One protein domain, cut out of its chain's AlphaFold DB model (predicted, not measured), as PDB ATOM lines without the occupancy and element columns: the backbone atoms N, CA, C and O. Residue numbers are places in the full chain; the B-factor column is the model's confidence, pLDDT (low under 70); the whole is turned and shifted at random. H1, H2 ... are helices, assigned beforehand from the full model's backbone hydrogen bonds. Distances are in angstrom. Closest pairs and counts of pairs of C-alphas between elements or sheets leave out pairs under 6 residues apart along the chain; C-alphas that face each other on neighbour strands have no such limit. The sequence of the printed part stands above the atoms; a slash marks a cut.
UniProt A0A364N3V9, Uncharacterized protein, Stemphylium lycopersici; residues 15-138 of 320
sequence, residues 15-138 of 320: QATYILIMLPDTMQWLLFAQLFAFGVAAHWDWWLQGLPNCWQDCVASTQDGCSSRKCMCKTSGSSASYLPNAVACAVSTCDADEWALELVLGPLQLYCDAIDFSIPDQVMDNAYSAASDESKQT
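This is residues 15 to 138 of the 320 residues of an uncharacterized protein of Stemphylium lycopersici (UniProt A0A364N3V9). A head of helices, H3 to H8, has one long helix, H2, reaching away from it as an arm, with the short H1 beyond the arm's far end. In the head H4, H6 and H8 lie side by side, H7 runs alongside H6 and H8, H5 crosses the end where H6 and H8 begin, and H3 lies by H4 and H7. The 124 printed residues hold eight named helices, H1 to H8 along the chain, and no named strand: the class is all helix. The whole is compact, with a radius of gyration of the C-alphas of 15.7 A, but elongated in outline, 48 by 30 by 27 A, and the arm makes the length.

Start at H8, residues 121 to 138, which with H2 is the longest helix. It touches H6, residues 82 to 94, at a shallow tilt of 26 degrees, the same way; look for the closest C-alphas, Pro 84 and Ala 127, at 3.9 A. H6 is the hub, touching three helices. It touches H4, residues 53 to 61, opposite ways at a shallow tilt of 32 degrees, only just short of steep, with C-alphas of Val 59 and Ala 86 closest at 5.2 A. With H5, residues 69 to 78, it only just touches, only at the corner, through 3 pairs of C-alphas within 8 A, the closest being Ser 76 and Leu 83 at 5.8 A. H7, residues 98 to 114, forms a helical hairpin with H8; they only just touch, with 3 such pairs, Glu 98 and Ala 131 closest at 7.5 A. Walk on to H2, residues 25 to 42, whose residues 37 to 41 alone touch H7, only just about perpendicular at 71 degrees, with C-alphas of Ala 41 and Tyr 111 at 6.0 A. H3, residues 44 to 50, is near H7, and close but not clearly touching H4, with C-alphas of Leu 48 and Gln 56 at 6.8 A. H1, residues 15 to 19, is apart from H2. Each O i to N i+4 pair is within hydrogen-bond range in H2, H3, H4, H5 and H6; the counts are 12 of 13 in H7, 12 of 14 in H8, and 0 of 1 in H1, where 0 of 2 O i to N i+3 pairs are.

Find C-alpha 121 at (-40.536, 32.137, 6.931); from there H8 runs 26.7 A to C-alpha 138 at (-56.627, 23.979, 26.672). H2 runs 25.6 A from C-alpha 25 at (-25.927, 7.011, 8.345), H7 24.3 A and H6 17.3 A.

The two farthest C-alphas, Gln 15 and Gln 137, are 51.5 A apart. The printed part has no cut and no long link. Mean pLDDT of the printed part is 81.3; residues 15 to 27 and 135 to 138 are among those under 70.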
ATOM      1  N   GLN A  15     -33.969  -4.225  -7.330       46.41
ATOM      2  CA  GLN A  15     -32.687  -3.583  -7.674       46.41
ATOM      3  C   GLN A  15     -32.514  -2.169  -7.086       46.41
ATOM      4  O   GLN A  15     -31.395  -1.778  -6.770       46.41
ATOM      5  N   ALA A  16     -33.601  -1.415  -6.877       49.41
ATOM      6  CA  ALA A  16     -33.528  -0.096  -6.236       49.41
ATOM      7  C   ALA A  16     -33.179  -0.182  -4.737       49.41
ATOM      8  O   ALA A  16     -32.634   0.763  -4.174       49.41
ATOM      9  N   THR A  17     -33.446  -1.327  -4.104       49.72
ATOM     10  CA  THR A  17     -33.291  -1.514  -2.655       49.72
ATOM     11  C   THR A  17     -31.824  -1.707  -2.243       49.72
ATOM     12  O   THR A  17     -31.426  -1.237  -1.184       49.72
ATOM     13  N   TYR A  18     -30.982  -2.307  -3.094       47.91
ATOM     14  CA  TYR A  18     -29.579  -2.611  -2.756       47.91
ATOM     15  C   TYR A  18     -28.629  -1.401  -2.826       47.91
ATOM     16  O   TYR A  18     -27.631  -1.363  -2.111       47.91
ATOM     17  N   ILE A  19     -28.932  -0.375  -3.634       49.62
ATOM     18  CA  ILE A  19     -28.073   0.823  -3.756       49.62
ATOM     19  C   ILE A  19     -28.212   1.753  -2.536       49.62
ATOM     20  O   ILE A  19     -27.300   2.519  -2.241       49.62
ATOM     21  N   LEU A  20     -29.309   1.661  -1.782       49.94
ATOM     22  CA  LEU A  20     -29.619   2.543  -0.650       49.94
ATOM     23  C   LEU A  20     -28.821   2.256   0.638       49.94
ATOM     24  O   LEU A  20     -28.824   3.086   1.540       49.94
ATOM     25  N   ILE A  21     -28.157   1.101   0.740       54.06
ATOM     26  CA  ILE A  21     -27.738   0.522   2.033       54.06
ATOM     27  C   ILE A  21     -26.238   0.714   2.328       54.06
ATOM     28  O   ILE A  21     -25.810   0.629   3.473       54.06
ATOM     29  N   MET A  22     -25.427   1.053   1.323       51.47
ATOM     30  CA  MET A  22     -23.975   1.279   1.478       51.47
ATOM     31  C   MET A  22     -23.606   2.737   1.802       51.47
ATOM     32  O   MET A  22     -22.435   3.119   1.772       51.47
ATOM     33  N   LEU A  23     -24.602   3.583   2.047       51.97
ATOM     34  CA  LEU A  23     -24.407   5.006   2.270       51.97
ATOM     35  C   LEU A  23     -24.319   5.273   3.783       51.97
ATOM     36  O   LEU A  23     -25.134   4.735   4.525       51.97
ATOM     37  N   PRO A  24     -23.330   6.058   4.260       68.75
ATOM     38  CA  PRO A  24     -23.147   6.334   5.691       68.75
ATOM     39  C   PRO A  24     -24.453   6.844   6.324       68.75
ATOM     40  O   PRO A  24     -25.243   7.458   5.615       68.75
ATOM     41  N   ASP A  25     -24.676   6.648   7.631       63.81
ATOM     42  CA  ASP A  25     -25.927   7.011   8.345       63.81
ATOM     43  C   ASP A  25     -26.494   8.399   7.968       63.81
ATOM     44  O   ASP A  25     -27.703   8.592   7.839       63.81
ATOM     45  N   THR A  26     -25.616   9.374   7.716       59.38
ATOM     46  CA  THR A  26     -25.992  10.721   7.261       59.38
ATOM     47  C   THR A  26     -26.607  10.750   5.858       59.38
ATOM     48  O   THR A  26     -27.503  11.547   5.588       59.38
ATOM     49  N   MET A  27     -26.157   9.882   4.957       67.00
ATOM     50  CA  MET A  27     -26.699   9.721   3.613       67.00
ATOM     51  C   MET A  27     -27.946   8.828   3.563       67.00
ATOM     52  O   MET A  27     -28.808   9.074   2.721       67.00
ATOM     53  N   GLN A  28     -28.105   7.858   4.470       71.69
ATOM     54  CA  GLN A  28     -29.340   7.068   4.549       71.69
ATOM     55  C   GLN A  28     -30.534   7.933   4.975       71.69
ATOM     56  O   GLN A  28     -31.604   7.856   4.368       71.69
ATOM     57  N   TRP A  29     -30.342   8.825   5.950       75.12
ATOM     58  CA  TRP A  29     -31.373   9.791   6.345       75.12
ATOM     59  C   TRP A  29     -31.722  10.756   5.203       75.12
ATOM     60  O   TRP A  29     -32.892  11.012   4.936       75.12
ATOM     61  N   LEU A  30     -30.710  11.223   4.464       71.75
ATOM     62  CA  LEU A  30     -30.881  12.034   3.253       71.75
ATOM     63  C   LEU A  30     -31.685  11.303   2.172       71.75
ATOM     64  O   LEU A  30     -32.518  11.921   1.516       71.75
ATOM     65  N   LEU A  31     -31.476  10.000   2.000       70.88
ATOM     66  CA  LEU A  31     -32.233   9.196   1.046       70.88
ATOM     67  C   LEU A  31     -33.675   8.965   1.483       70.88
ATOM     68  O   LEU A  31     -34.564   9.052   0.642       70.88
ATOM     69  N   PHE A  32     -33.937   8.721   2.769       73.94
ATOM     70  CA  PHE A  32     -35.312   8.663   3.273       73.94
ATOM     71  C   PHE A  32     -36.010  10.010   3.139       73.94
ATOM     72  O   PHE A  32     -37.136  10.051   2.654       73.94
ATOM     73  N   ALA A  33     -35.333  11.107   3.476       68.06
ATOM     74  CA  ALA A  33     -35.852  12.452   3.268       68.06
ATOM     75  C   ALA A  33     -36.136  12.714   1.781       68.06
ATOM     76  O   ALA A  33     -37.189  13.250   1.454       68.06
ATOM     77  N   GLN A  34     -35.261  12.272   0.868       69.94
ATOM     78  CA  GLN A  34     -35.491  12.388  -0.573       69.94
ATOM     79  C   GLN A  34     -36.636  11.499  -1.061       69.94
ATOM     80  O   GLN A  34     -37.485  11.981  -1.795       69.94
ATOM     81  N   LEU A  35     -36.706  10.227  -0.666       72.44
ATOM     82  CA  LEU A  35     -37.791   9.321  -1.058       72.44
ATOM     83  C   LEU A  35     -39.138   9.786  -0.511       72.44
ATOM     84  O   LEU A  35     -40.141   9.726  -1.218       72.44
ATOM     85  N   PHE A  36     -39.149  10.289   0.718       70.69
ATOM     86  CA  PHE A  36     -40.315  10.910   1.317       70.69
ATOM     87  C   PHE A  36     -40.691  12.187   0.556       70.69
ATOM     88  O   PHE A  36     -41.839  12.329   0.148       70.69
ATOM     89  N   ALA A  37     -39.728  13.059   0.249       65.31
ATOM     90  CA  ALA A  37     -39.959  14.256  -0.558       65.31
ATOM     91  C   ALA A  37     -40.499  13.919  -1.959       65.31
ATOM     92  O   ALA A  37     -41.465  14.533  -2.406       65.31
ATOM     93  N   PHE A  38     -39.942  12.911  -2.636       67.56
ATOM     94  CA  PHE A  38     -40.405  12.453  -3.948       67.56
ATOM     95  C   PHE A  38     -41.787  11.795  -3.876       67.56
ATOM     96  O   PHE A  38     -42.626  12.041  -4.745       67.56
ATOM     97  N   GLY A  39     -42.054  11.001  -2.836       71.25
ATOM     98  CA  GLY A  39     -43.355  10.377  -2.600       71.25
ATOM     99  C   GLY A  39     -44.448  11.412  -2.332       71.25
ATOM    100  O   GLY A  39     -45.499  11.383  -2.975       71.25
ATOM    101  N   VAL A  40     -44.172  12.376  -1.452       67.75
ATOM    102  CA  VAL A  40     -45.092  13.470  -1.112       67.75
ATOM    103  C   VAL A  40     -45.284  14.422  -2.297       67.75
ATOM    104  O   VAL A  40     -46.408  14.847  -2.559       67.75
ATOM    105  N   ALA A  41     -44.244  14.707  -3.086       64.38
ATOM    106  CA  ALA A  41     -44.369  15.577  -4.255       64.38
ATOM    107  C   ALA A  41     -45.193  14.940  -5.387       64.38
ATOM    108  O   ALA A  41     -46.076  15.591  -5.959       64.38
ATOM    109  N   ALA A  42     -44.950  13.662  -5.698       69.62
ATOM    110  CA  ALA A  42     -45.697  12.952  -6.735       69.62
ATOM    111  C   ALA A  42     -47.156  12.709  -6.308       69.62
ATOM    112  O   ALA A  42     -48.095  12.944  -7.078       69.62
ATOM    113  N   HIS A  43     -47.362  12.330  -5.047       76.56
ATOM    114  CA  HIS A  43     -48.648  11.904  -4.509       76.56
ATOM    115  C   HIS A  43     -49.077  12.720  -3.283       76.56
ATOM    116  O   HIS A  43     -49.496  12.176  -2.269       76.56
ATOM    117  N   TRP A  44     -49.074  14.046  -3.396       76.81
ATOM    118  CA  TRP A  44     -49.614  14.923  -2.348       76.81
ATOM    119  C   TRP A  44     -51.051  14.560  -1.939       76.81
ATOM    120  O   TRP A  44     -51.390  14.617  -0.764       76.81
ATOM    121  N   ASP A  45     -51.887  14.116  -2.888       79.69
ATOM    122  CA  ASP A  45     -53.247  13.645  -2.578       79.69
ATOM    123  C   ASP A  45     -53.237  12.408  -1.670       79.69
ATOM    124  O   ASP A  45     -54.126  12.256  -0.843       79.69
ATOM    125  N   TRP A  46     -52.234  11.535  -1.796       81.31
ATOM    126  CA  TRP A  46     -52.074  10.380  -0.910       81.31
ATOM    127  C   TRP A  46     -51.631  10.807   0.487       81.31
ATOM    128  O   TRP A  46     -52.145  10.287   1.471       81.31
ATOM    129  N   TRP A  47     -50.727  11.785   0.582       83.56
ATOM    130  CA  TRP A  47     -50.318  12.343   1.867       83.56
ATOM    131  C   TRP A  47     -51.490  13.030   2.583       83.56
ATOM    132  O   TRP A  47     -51.742  12.739   3.749       83.56
ATOM    133  N   LEU A  48     -52.286  13.833   1.862       82.50
ATOM    134  CA  LEU A  48     -53.526  14.415   2.390       82.50
ATOM    135  C   LEU A  48     -54.531  13.339   2.823       82.50
ATOM    136  O   LEU A  48     -55.161  13.486   3.864       82.50
ATOM    137  N   GLN A  49     -54.665  12.250   2.061       85.06
ATOM    138  CA  GLN A  49     -55.528  11.116   2.423       85.06
ATOM    139  C   GLN A  49     -55.015  10.329   3.635       85.06
ATOM    140  O   GLN A  49     -55.810   9.688   4.319       85.06
ATOM    141  N   GLY A  50     -53.706  10.351   3.887       85.12
ATOM    142  CA  GLY A  50     -53.092   9.740   5.060       85.12
ATOM    143  C   GLY A  50     -53.317  10.535   6.346       85.12
ATOM    144  O   GLY A  50     -53.170   9.976   7.433       85.12
ATOM    145  N   LEU A  51     -53.691  11.815   6.241       88.25
ATOM    146  CA  LEU A  51     -54.002  12.648   7.398       88.25
ATOM    147  C   LEU A  51     -55.380  12.303   7.981       88.25
ATOM    148  O   LEU A  51     -56.306  11.981   7.229       88.25
ATOM    149  N   PRO A  52     -55.561  12.429   9.309       90.56
ATOM    150  CA  PRO A  52     -56.873  12.307   9.938       90.56
ATOM    151  C   PRO A  52     -57.908  13.232   9.280       90.56
ATOM    152  O   PRO A  52     -57.587  14.356   8.896       90.56
ATOM    153  N   ASN A  53     -59.171  12.802   9.199       93.12
ATOM    154  CA  ASN A  53     -60.232  13.584   8.541       93.12
ATOM    155  C   ASN A  53     -60.363  15.010   9.103       93.12
ATOM    156  O   ASN A  53     -60.576  15.946   8.345       93.12
ATOM    157  N   CYS A  54     -60.162  15.193  10.411       94.31
ATOM    158  CA  CYS A  54     -60.231  16.512  11.037       94.31
ATOM    159  C   CYS A  54     -59.158  17.482  10.494       94.31
ATOM    160  O   CYS A  54     -59.427  18.669  10.344       94.31
ATOM    161  N   TRP A  55     -57.968  16.987  10.126       91.75
ATOM    162  CA  TRP A  55     -56.911  17.799   9.516       91.75
ATOM    163  C   TRP A  55     -57.312  18.225   8.110       91.75
ATOM    164  O   TRP A  55     -57.140  19.383   7.730       91.75
ATOM    165  N   GLN A  56     -57.882  17.291   7.347       90.88
ATOM    166  CA  GLN A  56     -58.400  17.574   6.012       90.88
ATOM    167  C   GLN A  56     -59.511  18.630   6.077       90.88
ATOM    168  O   GLN A  56     -59.488  19.583   5.299       90.88
ATOM    169  N   ASP A  57     -60.419  18.519   7.050       92.25
ATOM    170  CA  ASP A  57     -61.479  19.498   7.299       92.25
ATOM    171  C   ASP A  57     -60.909  20.864   7.707       92.25
ATOM    172  O   ASP A  57     -61.367  21.895   7.214       92.25
ATOM    173  N   CYS A  58     -59.873  20.905   8.546       92.31
ATOM    174  CA  CYS A  58     -59.216  22.152   8.936       92.31
ATOM    175  C   CYS A  58     -58.563  22.867   7.752       92.31
ATOM    176  O   CYS A  58     -58.756  24.069   7.573       92.31
ATOM    177  N   VAL A  59     -57.861  22.129   6.893       89.12
ATOM    178  CA  VAL A  59     -57.260  22.678   5.671       89.12
ATOM    179  C   VAL A  59     -58.342  23.137   4.682       89.12
ATOM    180  O   VAL A  59     -58.218  24.204   4.072       89.12
ATOM    181  N   ALA A  60     -59.430  22.372   4.556       87.62
ATOM    182  CA  ALA A  60     -60.530  22.662   3.639       87.62
ATOM    183  C   ALA A  60     -61.461  23.795   4.112       87.62
ATOM    184  O   ALA A  60     -62.027  24.494   3.270       87.62
ATOM    185  N   SER A  61     -61.631  23.988   5.425       86.19
ATOM    186  CA  SER A  61     -62.561  24.974   6.009       86.19
ATOM    187  C   SER A  61     -62.008  26.397   6.070       86.19
ATOM    188  O   SER A  61     -62.732  27.338   6.407       86.19
ATOM    189  N   THR A  62     -60.735  26.575   5.727       81.81
ATOM    190  CA  THR A  62     -60.121  27.894   5.619       81.81
ATOM    191  C   THR A  62     -60.911  28.788   4.659       81.81
ATOM    192  O   THR A  62     -61.406  28.365   3.612       81.81
ATOM    193  N   GLN A  63     -61.023  30.067   5.019       66.06
ATOM    194  CA  GLN A  63     -61.864  31.052   4.331       66.06
ATOM    195  C   GLN A  63     -61.494  31.250   2.847       66.06
ATOM    196  O   GLN A  63     -62.313  31.721   2.058       66.06
ATOM    197  N   ASP A  64     -60.282  30.838   2.470       73.44
ATOM    198  CA  ASP A  64     -59.745  30.917   1.115       73.44
ATOM    199  C   ASP A  64     -60.148  29.721   0.218       73.44
ATOM    200  O   ASP A  64     -59.836  29.724  -0.973       73.44
ATOM    201  N   GLY A  65     -60.861  28.709   0.746       65.19
ATOM    202  CA  GLY A  65     -61.532  27.652  -0.040       65.19
ATOM    203  C   GLY A  65     -60.593  26.799  -0.899       65.19
ATOM    204  O   GLY A  65     -60.920  26.387  -2.014       65.19
ATOM    205  N   CYS A  66     -59.379  26.593  -0.408       76.88
ATOM    206  CA  CYS A  66     -58.229  26.300  -1.234       76.88
ATOM    207  C   CYS A  66     -57.813  24.827  -1.129       76.88
ATOM    208  O   CYS A  66     -56.949  24.472  -0.337       76.88
ATOM    209  N   SER A  67     -58.436  23.960  -1.932       73.62
ATOM    210  CA  SER A  67     -58.213  22.502  -1.886       73.62
ATOM    211  C   SER A  67     -57.184  21.974  -2.891       73.62
ATOM    212  O   SER A  67     -56.782  20.817  -2.819       73.62
ATOM    213  N   SER A  68     -56.746  22.794  -3.853       81.38
ATOM    214  CA  SER A  68     -55.732  22.364  -4.826       81.38
ATOM    215  C   SER A  68     -54.313  22.628  -4.319       81.38
ATOM    216  O   SER A  68     -54.050  23.666  -3.716       81.38
ATOM    217  N   ARG A  69     -53.371  21.734  -4.650       79.88
ATOM    218  CA  ARG A  69     -51.954  21.815  -4.227       79.88
ATOM    219  C   ARG A  69     -51.321  23.178  -4.525       79.88
ATOM    220  O   ARG A  69     -50.712  23.813  -3.672       79.88
ATOM    221  N   LYS A  70     -51.537  23.663  -5.752       82.38
ATOM    222  CA  LYS A  70     -51.030  24.961  -6.214       82.38
ATOM    223  C   LYS A  70     -51.684  26.125  -5.481       82.38
ATOM    224  O   LYS A  70     -51.042  27.144  -5.255       82.38
ATOM    225  N   CYS A  71     -52.961  25.976  -5.139       85.25
ATOM    226  CA  CYS A  71     -53.649  26.961  -4.334       85.25
ATOM    227  C   CYS A  71     -53.034  26.988  -2.927       85.25
ATOM    228  O   CYS A  71     -52.688  28.074  -2.494       85.25
ATOM    229  N   MET A  72     -52.810  25.853  -2.249       85.69
ATOM    230  CA  MET A  72     -52.271  25.856  -0.877       85.69
ATOM    231  C   MET A  72     -50.936  26.600  -0.777       85.69
ATOM    232  O   MET A  72     -50.800  27.493   0.055       85.69
ATOM    233  N   CYS A  73     -49.980  26.307  -1.664       89.62
ATOM    234  CA  CYS A  73     -48.688  27.000  -1.657       89.62
ATOM    235  C   CYS A  73     -48.822  28.484  -2.017       89.62
ATOM    236  O   CYS A  73     -48.236  29.346  -1.364       89.62
ATOM    237  N   LYS A  74     -49.651  28.815  -3.017       87.88
ATOM    238  CA  LYS A  74     -49.870  30.208  -3.419       87.88
ATOM    239  C   LYS A  74     -50.563  31.016  -2.325       87.88
ATOM    240  O   LYS A  74     -50.141  32.133  -2.059       87.88
ATOM    241  N   THR A  75     -51.597  30.458  -1.707       87.25
ATOM    242  CA  THR A  75     -52.372  31.083  -0.635       87.25
ATOM    243  C   THR A  75     -51.535  31.209   0.623       87.25
ATOM    244  O   THR A  75     -51.576  32.251   1.252       87.25
ATOM    245  N   SER A  76     -50.690  30.232   0.942       82.12
ATOM    246  CA  SER A  76     -49.732  30.367   2.049       82.12
ATOM    247  C   SER A  76     -48.724  31.494   1.798       82.12
ATOM    248  O   SER A  76     -48.352  32.202   2.728       82.12
ATOM    249  N   GLY A  77     -48.334  31.725   0.541       78.81
ATOM    250  CA  GLY A  77     -47.502  32.871   0.163       78.81
ATOM    251  C   GLY A  77     -48.245  34.213   0.096       78.81
ATOM    252  O   GLY A  77     -47.660  35.249   0.401       78.81
ATOM    253  N   SER A  78     -49.521  34.231  -0.309       85.81
ATOM    254  CA  SER A  78     -50.296  35.470  -0.507       85.81
ATOM    255  C   SER A  78     -51.138  35.889   0.697       85.81
ATOM    256  O   SER A  78     -51.458  37.068   0.839       85.81
ATOM    257  N   SER A  79     -51.508  34.935   1.544       85.69
ATOM    258  CA  SER A  79     -52.386  35.086   2.699       85.69
ATOM    259  C   SER A  79     -51.649  34.596   3.936       85.69
ATOM    260  O   SER A  79     -51.658  33.410   4.265       85.69
ATOM    261  N   ALA A  80     -51.050  35.535   4.666       85.19
ATOM    262  CA  ALA A  80     -50.292  35.235   5.879       85.19
ATOM    263  C   ALA A  80     -51.117  34.531   6.977       85.19
ATOM    264  O   ALA A  80     -50.546  33.992   7.916       85.19
ATOM    265  N   SER A  81     -52.450  34.540   6.871       90.06
ATOM    266  CA  SER A  81     -53.385  33.931   7.819       90.06
ATOM    267  C   SER A  81     -53.832  32.514   7.460       90.06
ATOM    268  O   SER A  81     -54.370  31.834   8.326       90.06
ATOM    269  N   TYR A  82     -53.652  32.052   6.218       91.44
ATOM    270  CA  TYR A  82     -54.189  30.754   5.785       91.44
ATOM    271  C   TYR A  82     -53.604  29.597   6.599       91.44
ATOM    272  O   TYR A  82     -54.331  28.830   7.229       91.44
ATOM    273  N   LEU A  83     -52.276  29.515   6.607       92.62
ATOM    274  CA  LEU A  83     -51.529  28.413   7.197       92.62
ATOM    275  C   LEU A  83     -51.601  28.443   8.740       92.62
ATOM    276  O   LEU A  83     -51.924  27.405   9.315       92.62
ATOM    277  N   PRO A  84     -51.469  29.604   9.419       93.62
ATOM    278  CA  PRO A  84     -51.710  29.690  10.861       93.62
ATOM    279  C   PRO A  84     -53.136  29.322  11.283       93.62
ATOM    280  O   PRO A  84     -53.303  28.647  12.291       93.62
ATOM    281  N   ASN A  85     -54.166  29.701  10.516       93.81
ATOM    282  CA  ASN A  85     -55.551  29.340  10.848       93.81
ATOM    283  C   ASN A  85     -55.816  27.839  10.665       93.81
ATOM    284  O   ASN A  85     -56.516  27.240  11.479       93.81
ATOM    285  N   ALA A  86     -55.267  27.229   9.609       93.00
ATOM    286  CA  ALA A  86     -55.373  25.786   9.395       93.00
ATOM    287  C   ALA A  86     -54.673  25.003  10.517       93.00
ATOM    288  O   ALA A  86     -55.228  24.030  11.023       93.00
ATOM    289  N   VAL A  87     -53.489  25.463  10.933       93.31
ATOM    290  CA  VAL A  87     -52.730  24.878  12.044       93.31
ATOM    291  C   VAL A  87     -53.452  25.052  13.376       93.31
ATOM    292  O   VAL A  87     -53.613  24.070  14.088       93.31
ATOM    293  N   ALA A  88     -53.958  26.248  13.682       93.81
ATOM    294  CA  ALA A  88     -54.763  26.469  14.883       93.81
ATOM    295  C   ALA A  88     -56.006  25.565  14.898       93.81
ATOM    296  O   ALA A  88     -56.315  24.940  15.900       93.81
ATOM    297  N   CYS A  89     -56.697  25.404  13.766       94.44
ATOM    298  CA  CYS A  89     -57.809  24.457  13.688       94.44
ATOM    299  C   CYS A  89     -57.357  23.019  13.979       94.44
ATOM    300  O   CYS A  89     -58.017  22.306  14.734       94.44
ATOM    301  N   ALA A  90     -56.239  22.586  13.394       93.62
ATOM    302  CA  ALA A  90     -55.733  21.235  13.586       93.62
ATOM    303  C   ALA A  90     -55.323  20.976  15.042       93.62
ATOM    304  O   ALA A  90     -55.643  19.925  15.586       93.62
ATOM    305  N   VAL A  91     -54.675  21.931  15.702       93.88
ATOM    306  CA  VAL A  91     -54.275  21.783  17.106       93.88
ATOM    307  C   VAL A  91     -55.502  21.698  18.016       93.88
ATOM    308  O   VAL A  91     -55.632  20.722  18.750       93.88
ATOM    309  N   SER A  92     -56.454  22.625  17.901       93.69
ATOM    310  CA  SER A  92     -57.666  22.632  18.737       93.69
ATOM    311  C   SER A  92     -58.644  21.500  18.461       93.69
ATOM    312  O   SER A  92     -59.336  21.057  19.377       93.69
ATOM    313  N   THR A  93     -58.780  21.082  17.203       94.38
ATOM    314  CA  THR A  93     -59.849  20.161  16.782       94.38
ATOM    315  C   THR A  93     -59.352  18.728  16.631       94.38
ATOM    316  O   THR A  93     -60.131  17.794  16.826       94.38
ATOM    317  N   CYS A  94     -58.080  18.537  16.274       93.38
ATOM    318  CA  CYS A  94     -57.486  17.213  16.090       93.38
ATOM    319  C   CYS A  94     -56.600  16.754  17.245       93.38
ATOM    320  O   CYS A  94     -56.056  15.657  17.132       93.38
ATOM    321  N   ASP A  95     -56.412  17.571  18.289       91.38
ATOM    322  CA  ASP A  95     -55.398  17.341  19.327       91.38
ATOM    323  C   ASP A  95     -54.024  17.051  18.695       91.38
ATOM    324  O   ASP A  95     -53.343  16.077  19.020       91.38
ATOM    325  N   ALA A  96     -53.644  17.859  17.700       88.50
ATOM    326  CA  ALA A  96     -52.373  17.678  17.020       88.50
ATOM    327  C   ALA A  96     -51.208  18.088  17.928       88.50
ATOM    328  O   ALA A  96     -51.041  19.265  18.245       88.50
ATOM    329  N   ASP A  97     -50.378  17.116  18.294       87.94
ATOM    330  CA  ASP A  97     -49.134  17.353  19.022       87.94
ATOM    331  C   ASP A  97     -48.112  18.157  18.185       87.94
ATOM    332  O   ASP A  97     -48.141  18.145  16.950       87.94
ATOM    333  N   GLU A  98     -47.125  18.778  18.846       83.69
ATOM    334  CA  GLU A  98     -46.019  19.503  18.186       83.69
ATOM    335  C   GLU A  98     -45.287  18.659  17.132       83.69
ATOM    336  O   GLU A  98     -44.949  19.154  16.057       83.69
ATOM    337  N   TRP A  99     -45.097  17.363  17.388       81.94
ATOM    338  CA  TRP A  99     -44.439  16.474  16.429       81.94
ATOM    339  C   TRP A  99     -45.285  16.251  15.167       81.94
ATOM    340  O   TRP A  99     -44.736  16.121  14.073       81.94
ATOM    341  N   ALA A 100     -46.617  16.233  15.288       86.75
ATOM    342  CA  ALA A 100     -47.509  16.096  14.141       86.75
ATOM    343  C   ALA A 100     -47.442  17.347  13.256       86.75
ATOM    344  O   ALA A 100     -47.511  17.245  12.032       86.75
ATOM    345  N   LEU A 101     -47.237  18.519  13.862       89.44
ATOM    346  CA  LEU A 101     -47.043  19.768  13.135       89.44
ATOM    347  C   LEU A 101     -45.754  19.773  12.330       89.44
ATOM    348  O   LEU A 101     -45.812  20.108  11.153       89.44
ATOM    349  N   GLU A 102     -44.621  19.352  12.893       86.88
ATOM    350  CA  GLU A 102     -43.381  19.223  12.111       86.88
ATOM    351  C   GLU A 102     -43.551  18.244  10.941       86.88
ATOM    352  O   GLU A 102     -43.112  18.517   9.819       86.88
ATOM    353  N   LEU A 103     -44.259  17.135  11.182       85.75
ATOM    354  CA  LEU A 103     -44.529  16.111  10.174       85.75
ATOM    355  C   LEU A 103     -45.452  16.608   9.052       85.75
ATOM    356  O   LEU A 103     -45.420  16.063   7.947       85.75
ATOM    357  N   VAL A 104     -46.260  17.639   9.319       88.62
ATOM    358  CA  VAL A 104     -47.157  18.254   8.335       88.62
ATOM    359  C   VAL A 104     -46.508  19.451   7.630       88.62
ATOM    360  O   VAL A 104     -46.528  19.556   6.401       88.62
ATOM    361  N   LEU A 105     -45.922  20.356   8.408       91.50
ATOM    362  CA  LEU A 105     -45.405  21.646   7.966       91.50
ATOM    363  C   LEU A 105     -44.070  21.533   7.235       91.50
ATOM    364  O   LEU A 105     -43.881  22.211   6.223       91.50
ATOM    365  N   GLY A 106     -43.172  20.653   7.684       90.62
ATOM    366  CA  GLY A 106     -41.888  20.432   7.017       90.62
ATOM    367  C   GLY A 106     -42.060  19.975   5.560       90.62
ATOM    368  O   GLY A 106     -41.537  20.619   4.645       90.62
ATOM    369  N   PRO A 107     -42.844  18.914   5.298       87.25
ATOM    370  CA  PRO A 107     -43.092  18.444   3.935       87.25
ATOM    371  C   PRO A 107     -43.846  19.452   3.071       87.25
ATOM    372  O   PRO A 107     -43.572  19.547   1.875       87.25
ATOM    373  N   LEU A 108     -44.762  20.227   3.662       89.88
ATOM    374  CA  LEU A 108     -45.467  21.300   2.963       89.88
ATOM    375  C   LEU A 108     -44.497  22.396   2.499       89.88
ATOM    376  O   LEU A 108     -44.552  22.791   1.335       89.88
ATOM    377  N   GLN A 109     -43.590  22.853   3.368       91.38
ATOM    378  CA  GLN A 109     -42.584  23.859   3.015       91.38
ATOM    379  C   GLN A 109     -41.681  23.357   1.886       91.38
ATOM    380  O   GLN A 109     -41.509  24.051   0.884       91.38
ATOM    381  N   LEU A 110     -41.186  22.121   2.005       87.69
ATOM    382  CA  LEU A 110     -40.345  21.496   0.985       87.69
ATOM    383  C   LEU A 110     -41.080  21.340  -0.356       87.69
ATOM    384  O   LEU A 110     -40.512  21.595  -1.417       87.69
ATOM    385  N   TYR A 111     -42.354  20.941  -0.319       87.81
ATOM    386  CA  TYR A 111     -43.179  20.804  -1.515       87.81
ATOM    387  C   TYR A 111     -43.404  22.147  -2.212       87.81
ATOM    388  O   TYR A 111     -43.260  22.244  -3.431       87.81
ATOM    389  N   CYS A 112     -43.750  23.181  -1.446       90.94
ATOM    390  CA  CYS A 112     -44.013  24.507  -1.983       90.94
ATOM    391  C   CYS A 112     -42.747  25.159  -2.559       90.94
ATOM    392  O   CYS A 112     -42.819  25.794  -3.614       90.94
ATOM    393  N   ASP A 113     -41.589  24.928  -1.940       89.75
ATOM    394  CA  ASP A 113     -40.291  25.344  -2.477       89.75
ATOM    395  C   ASP A 113     -39.981  24.653  -3.817       89.75
ATOM    396  O   ASP A 113     -39.638  25.313  -4.797       89.75
ATOM    397  N   ALA A 114     -40.242  23.343  -3.922       87.31
ATOM    398  CA  ALA A 114     -40.010  22.566  -5.143       87.31
ATOM    399  C   ALA A 114     -40.864  22.993  -6.356       87.31
ATOM    400  O   ALA A 114     -40.526  22.650  -7.490       87.31
ATOM    401  N   ILE A 115     -41.971  23.716  -6.142       89.12
ATOM    402  CA  ILE A 115     -42.836  24.244  -7.213       89.12
ATOM    403  C   ILE A 115     -42.683  25.760  -7.434       89.12
ATOM    404  O   ILE A 115     -43.573  26.367  -8.034       89.12
ATOM    405  N   ASP A 116     -41.585  26.363  -6.960       91.62
ATOM    406  CA  ASP A 116     -41.288  27.806  -7.030       91.62
ATOM    407  C   ASP A 116     -42.317  28.696  -6.293       91.62
ATOM    408  O   ASP A 116     -42.557  29.850  -6.661       91.62
ATOM    409  N   PHE A 117     -42.940  28.177  -5.232       90.94
ATOM    410  CA  PHE A 117     -43.858  28.916  -4.357       90.94
ATOM    411  C   PHE A 117     -43.395  28.839  -2.899       90.94
ATOM    412  O   PHE A 117     -44.147  28.403  -2.033       90.94
ATOM    413  N   SER A 118     -42.157  29.261  -2.632       92.19
ATOM    414  CA  SER A 118     -41.588  29.229  -1.283       92.19
ATOM    415  C   SER A 118     -42.484  29.980  -0.287       92.19
ATOM    416  O   SER A 118     -42.912  31.115  -0.538       92.19
ATOM    417  N   ILE A 119     -42.816  29.319   0.823       93.31
ATOM    418  CA  ILE A 119     -43.639  29.901   1.886       93.31
ATOM    419  C   ILE A 119     -42.742  30.859   2.676       93.31
ATOM    420  O   ILE A 119     -41.688  30.426   3.138       93.31
ATOM    421  N   PRO A 120     -43.121  32.136   2.856       94.38
ATOM    422  CA  PRO A 120     -42.317  33.063   3.641       94.38
ATOM    423  C   PRO A 120     -42.111  32.541   5.066       94.38
ATOM    424  O   PRO A 120     -43.085  32.145   5.709       94.38
ATOM    425  N   ASP A 121     -40.883  32.622   5.584       92.75
ATOM    426  CA  ASP A 121     -40.536  32.137   6.931       92.75
ATOM    427  C   ASP A 121     -41.460  32.717   8.009       92.75
ATOM    428  O   ASP A 121     -41.917  32.008   8.893       92.75
ATOM    429  N   GLN A 122     -41.869  33.983   7.861       94.44
ATOM    430  CA  GLN A 122     -42.816  34.627   8.772       94.44
ATOM    431  C   GLN A 122     -44.174  33.903   8.856       94.44
ATOM    432  O   GLN A 122     -44.803  33.891   9.911       94.44
ATOM    433  N   VAL A 123     -44.659  33.317   7.757       94.56
ATOM    434  CA  VAL A 123     -45.918  32.552   7.750       94.56
ATOM    435  C   VAL A 123     -45.733  31.216   8.464       94.56
ATOM    436  O   VAL A 123     -46.628  30.804   9.202       94.56
ATOM    437  N   MET A 124     -44.571  30.578   8.296       93.38
ATOM    438  CA  MET A 124     -44.212  29.355   9.019       93.38
ATOM    439  C   MET A 124     -44.078  29.625  10.522       93.38
ATOM    440  O   MET A 124     -44.721  28.943  11.316       93.38
ATOM    441  N   ASP A 125     -43.348  30.670  10.913       93.56
ATOM    442  CA  ASP A 125     -43.173  31.079  12.313       93.56
ATOM    443  C   ASP A 125     -44.515  31.392  12.988       93.56
ATOM    444  O   ASP A 125     -44.769  30.972  14.121       93.56
ATOM    445  N   ASN A 126     -45.413  32.088  12.284       94.50
ATOM    446  CA  ASN A 126     -46.763  32.364  12.777       94.50
ATOM    447  C   ASN A 126     -47.587  31.084  12.944       94.50
ATOM    448  O   ASN A 126     -48.401  31.004  13.861       94.50
ATOM    449  N   ALA A 127     -47.398  30.089  12.077       94.12
ATOM    450  CA  ALA A 127     -48.103  28.821  12.180       94.12
ATOM    451  C   ALA A 127     -47.615  27.985  13.369       94.12
ATOM    452  O   ALA A 127     -48.438  27.502  14.143       94.12
ATOM    453  N   TYR A 128     -46.300  27.902  13.588       91.69
ATOM    454  CA  TYR A 128     -45.741  27.284  14.797       91.69
ATOM    455  C   TYR A 128     -46.158  28.027  16.075       91.69
ATOM    456  O   TYR A 128     -46.470  27.407  17.095       91.69
ATOM    457  N   SER A 129     -46.232  29.360  16.018       93.19
ATOM    458  CA  SER A 129     -46.710  30.175  17.142       93.19
ATOM    459  C   SER A 129     -48.186  29.910  17.448       93.19
ATOM    460  O   SER A 129     -48.543  29.719  18.607       93.19
ATOM    461  N   ALA A 130     -49.033  29.819  16.417       90.44
ATOM    462  CA  ALA A 130     -50.456  29.520  16.571       90.44
ATOM    463  C   ALA A 130     -50.691  28.159  17.247       90.44
ATOM    464  O   ALA A 130     -51.571  28.038  18.098       90.44
ATOM    465  N   ALA A 131     -49.863  27.162  16.932       89.88
ATOM    466  CA  ALA A 131     -49.890  25.880  17.623       89.88
ATOM    467  C   ALA A 131     -49.487  25.979  19.104       89.88
ATOM    468  O   ALA A 131     -50.125  25.391  19.979       89.88
ATOM    469  N   SER A 132     -48.441  26.756  19.392       87.31
ATOM    470  CA  SER A 132     -47.917  26.935  20.751       87.31
ATOM    471  C   SER A 132     -48.898  27.671  21.673       87.31
ATOM    472  O   SER A 132     -48.955  27.406  22.879       87.31
ATOM    473  N   ASP A 133     -49.661  28.617  21.124       84.81
ATOM    474  CA  ASP A 133     -50.604  29.432  21.890       84.81
ATOM    475  C   ASP A 133     -51.853  28.640  22.309       84.81
ATOM    476  O   ASP A 133     -52.343  28.817  23.431       84.81
ATOM    477  N   GLU A 134     -52.328  27.707  21.482       77.88
ATOM    478  CA  GLU A 134     -53.487  26.874  21.831       77.88
ATOM    479  C   GLU A 134     -53.191  25.833  22.910       77.88
ATOM    480  O   GLU A 134     -54.025  25.618  23.795       77.88
ATOM    481  N   SER A 135     -51.982  25.262  22.919       68.69
ATOM    482  CA  SER A 135     -51.545  24.323  23.965       68.69
ATOM    483  C   SER A 135     -51.706  24.914  25.381       68.69
ATOM    484  O   SER A 135     -52.131  24.244  26.331       68.69
ATOM    485  N   LYS A 136     -51.482  26.227  25.526       65.06
ATOM    486  CA  LYS A 136     -51.660  26.943  26.801       65.06
ATOM    487  C   LYS A 136     -53.129  27.169  27.162       65.06
ATOM    488  O   LYS A 136     -53.471  27.225  28.347       65.06
ATOM    489  N   GLN A 137     -54.002  27.305  26.170       60.44
ATOM    490  CA  GLN A 137     -55.408  27.631  26.387       60.44
ATOM    491  C   GLN A 137     -56.220  26.410  26.844       60.44
ATOM    492  O   GLN A 137     -57.066  26.533  27.740       60.44
ATOM    493  N   THR A 138     -55.912  25.221  26.323       57.19
ATOM    494  CA  THR A 138     -56.627  23.979  26.672       57.19
ATOM    495  C   THR A 138     -56.380  23.547  28.125       57.19
ATOM    496  O   THR A 138     -57.267  22.984  28.767       57.19
TER     497      THR A 138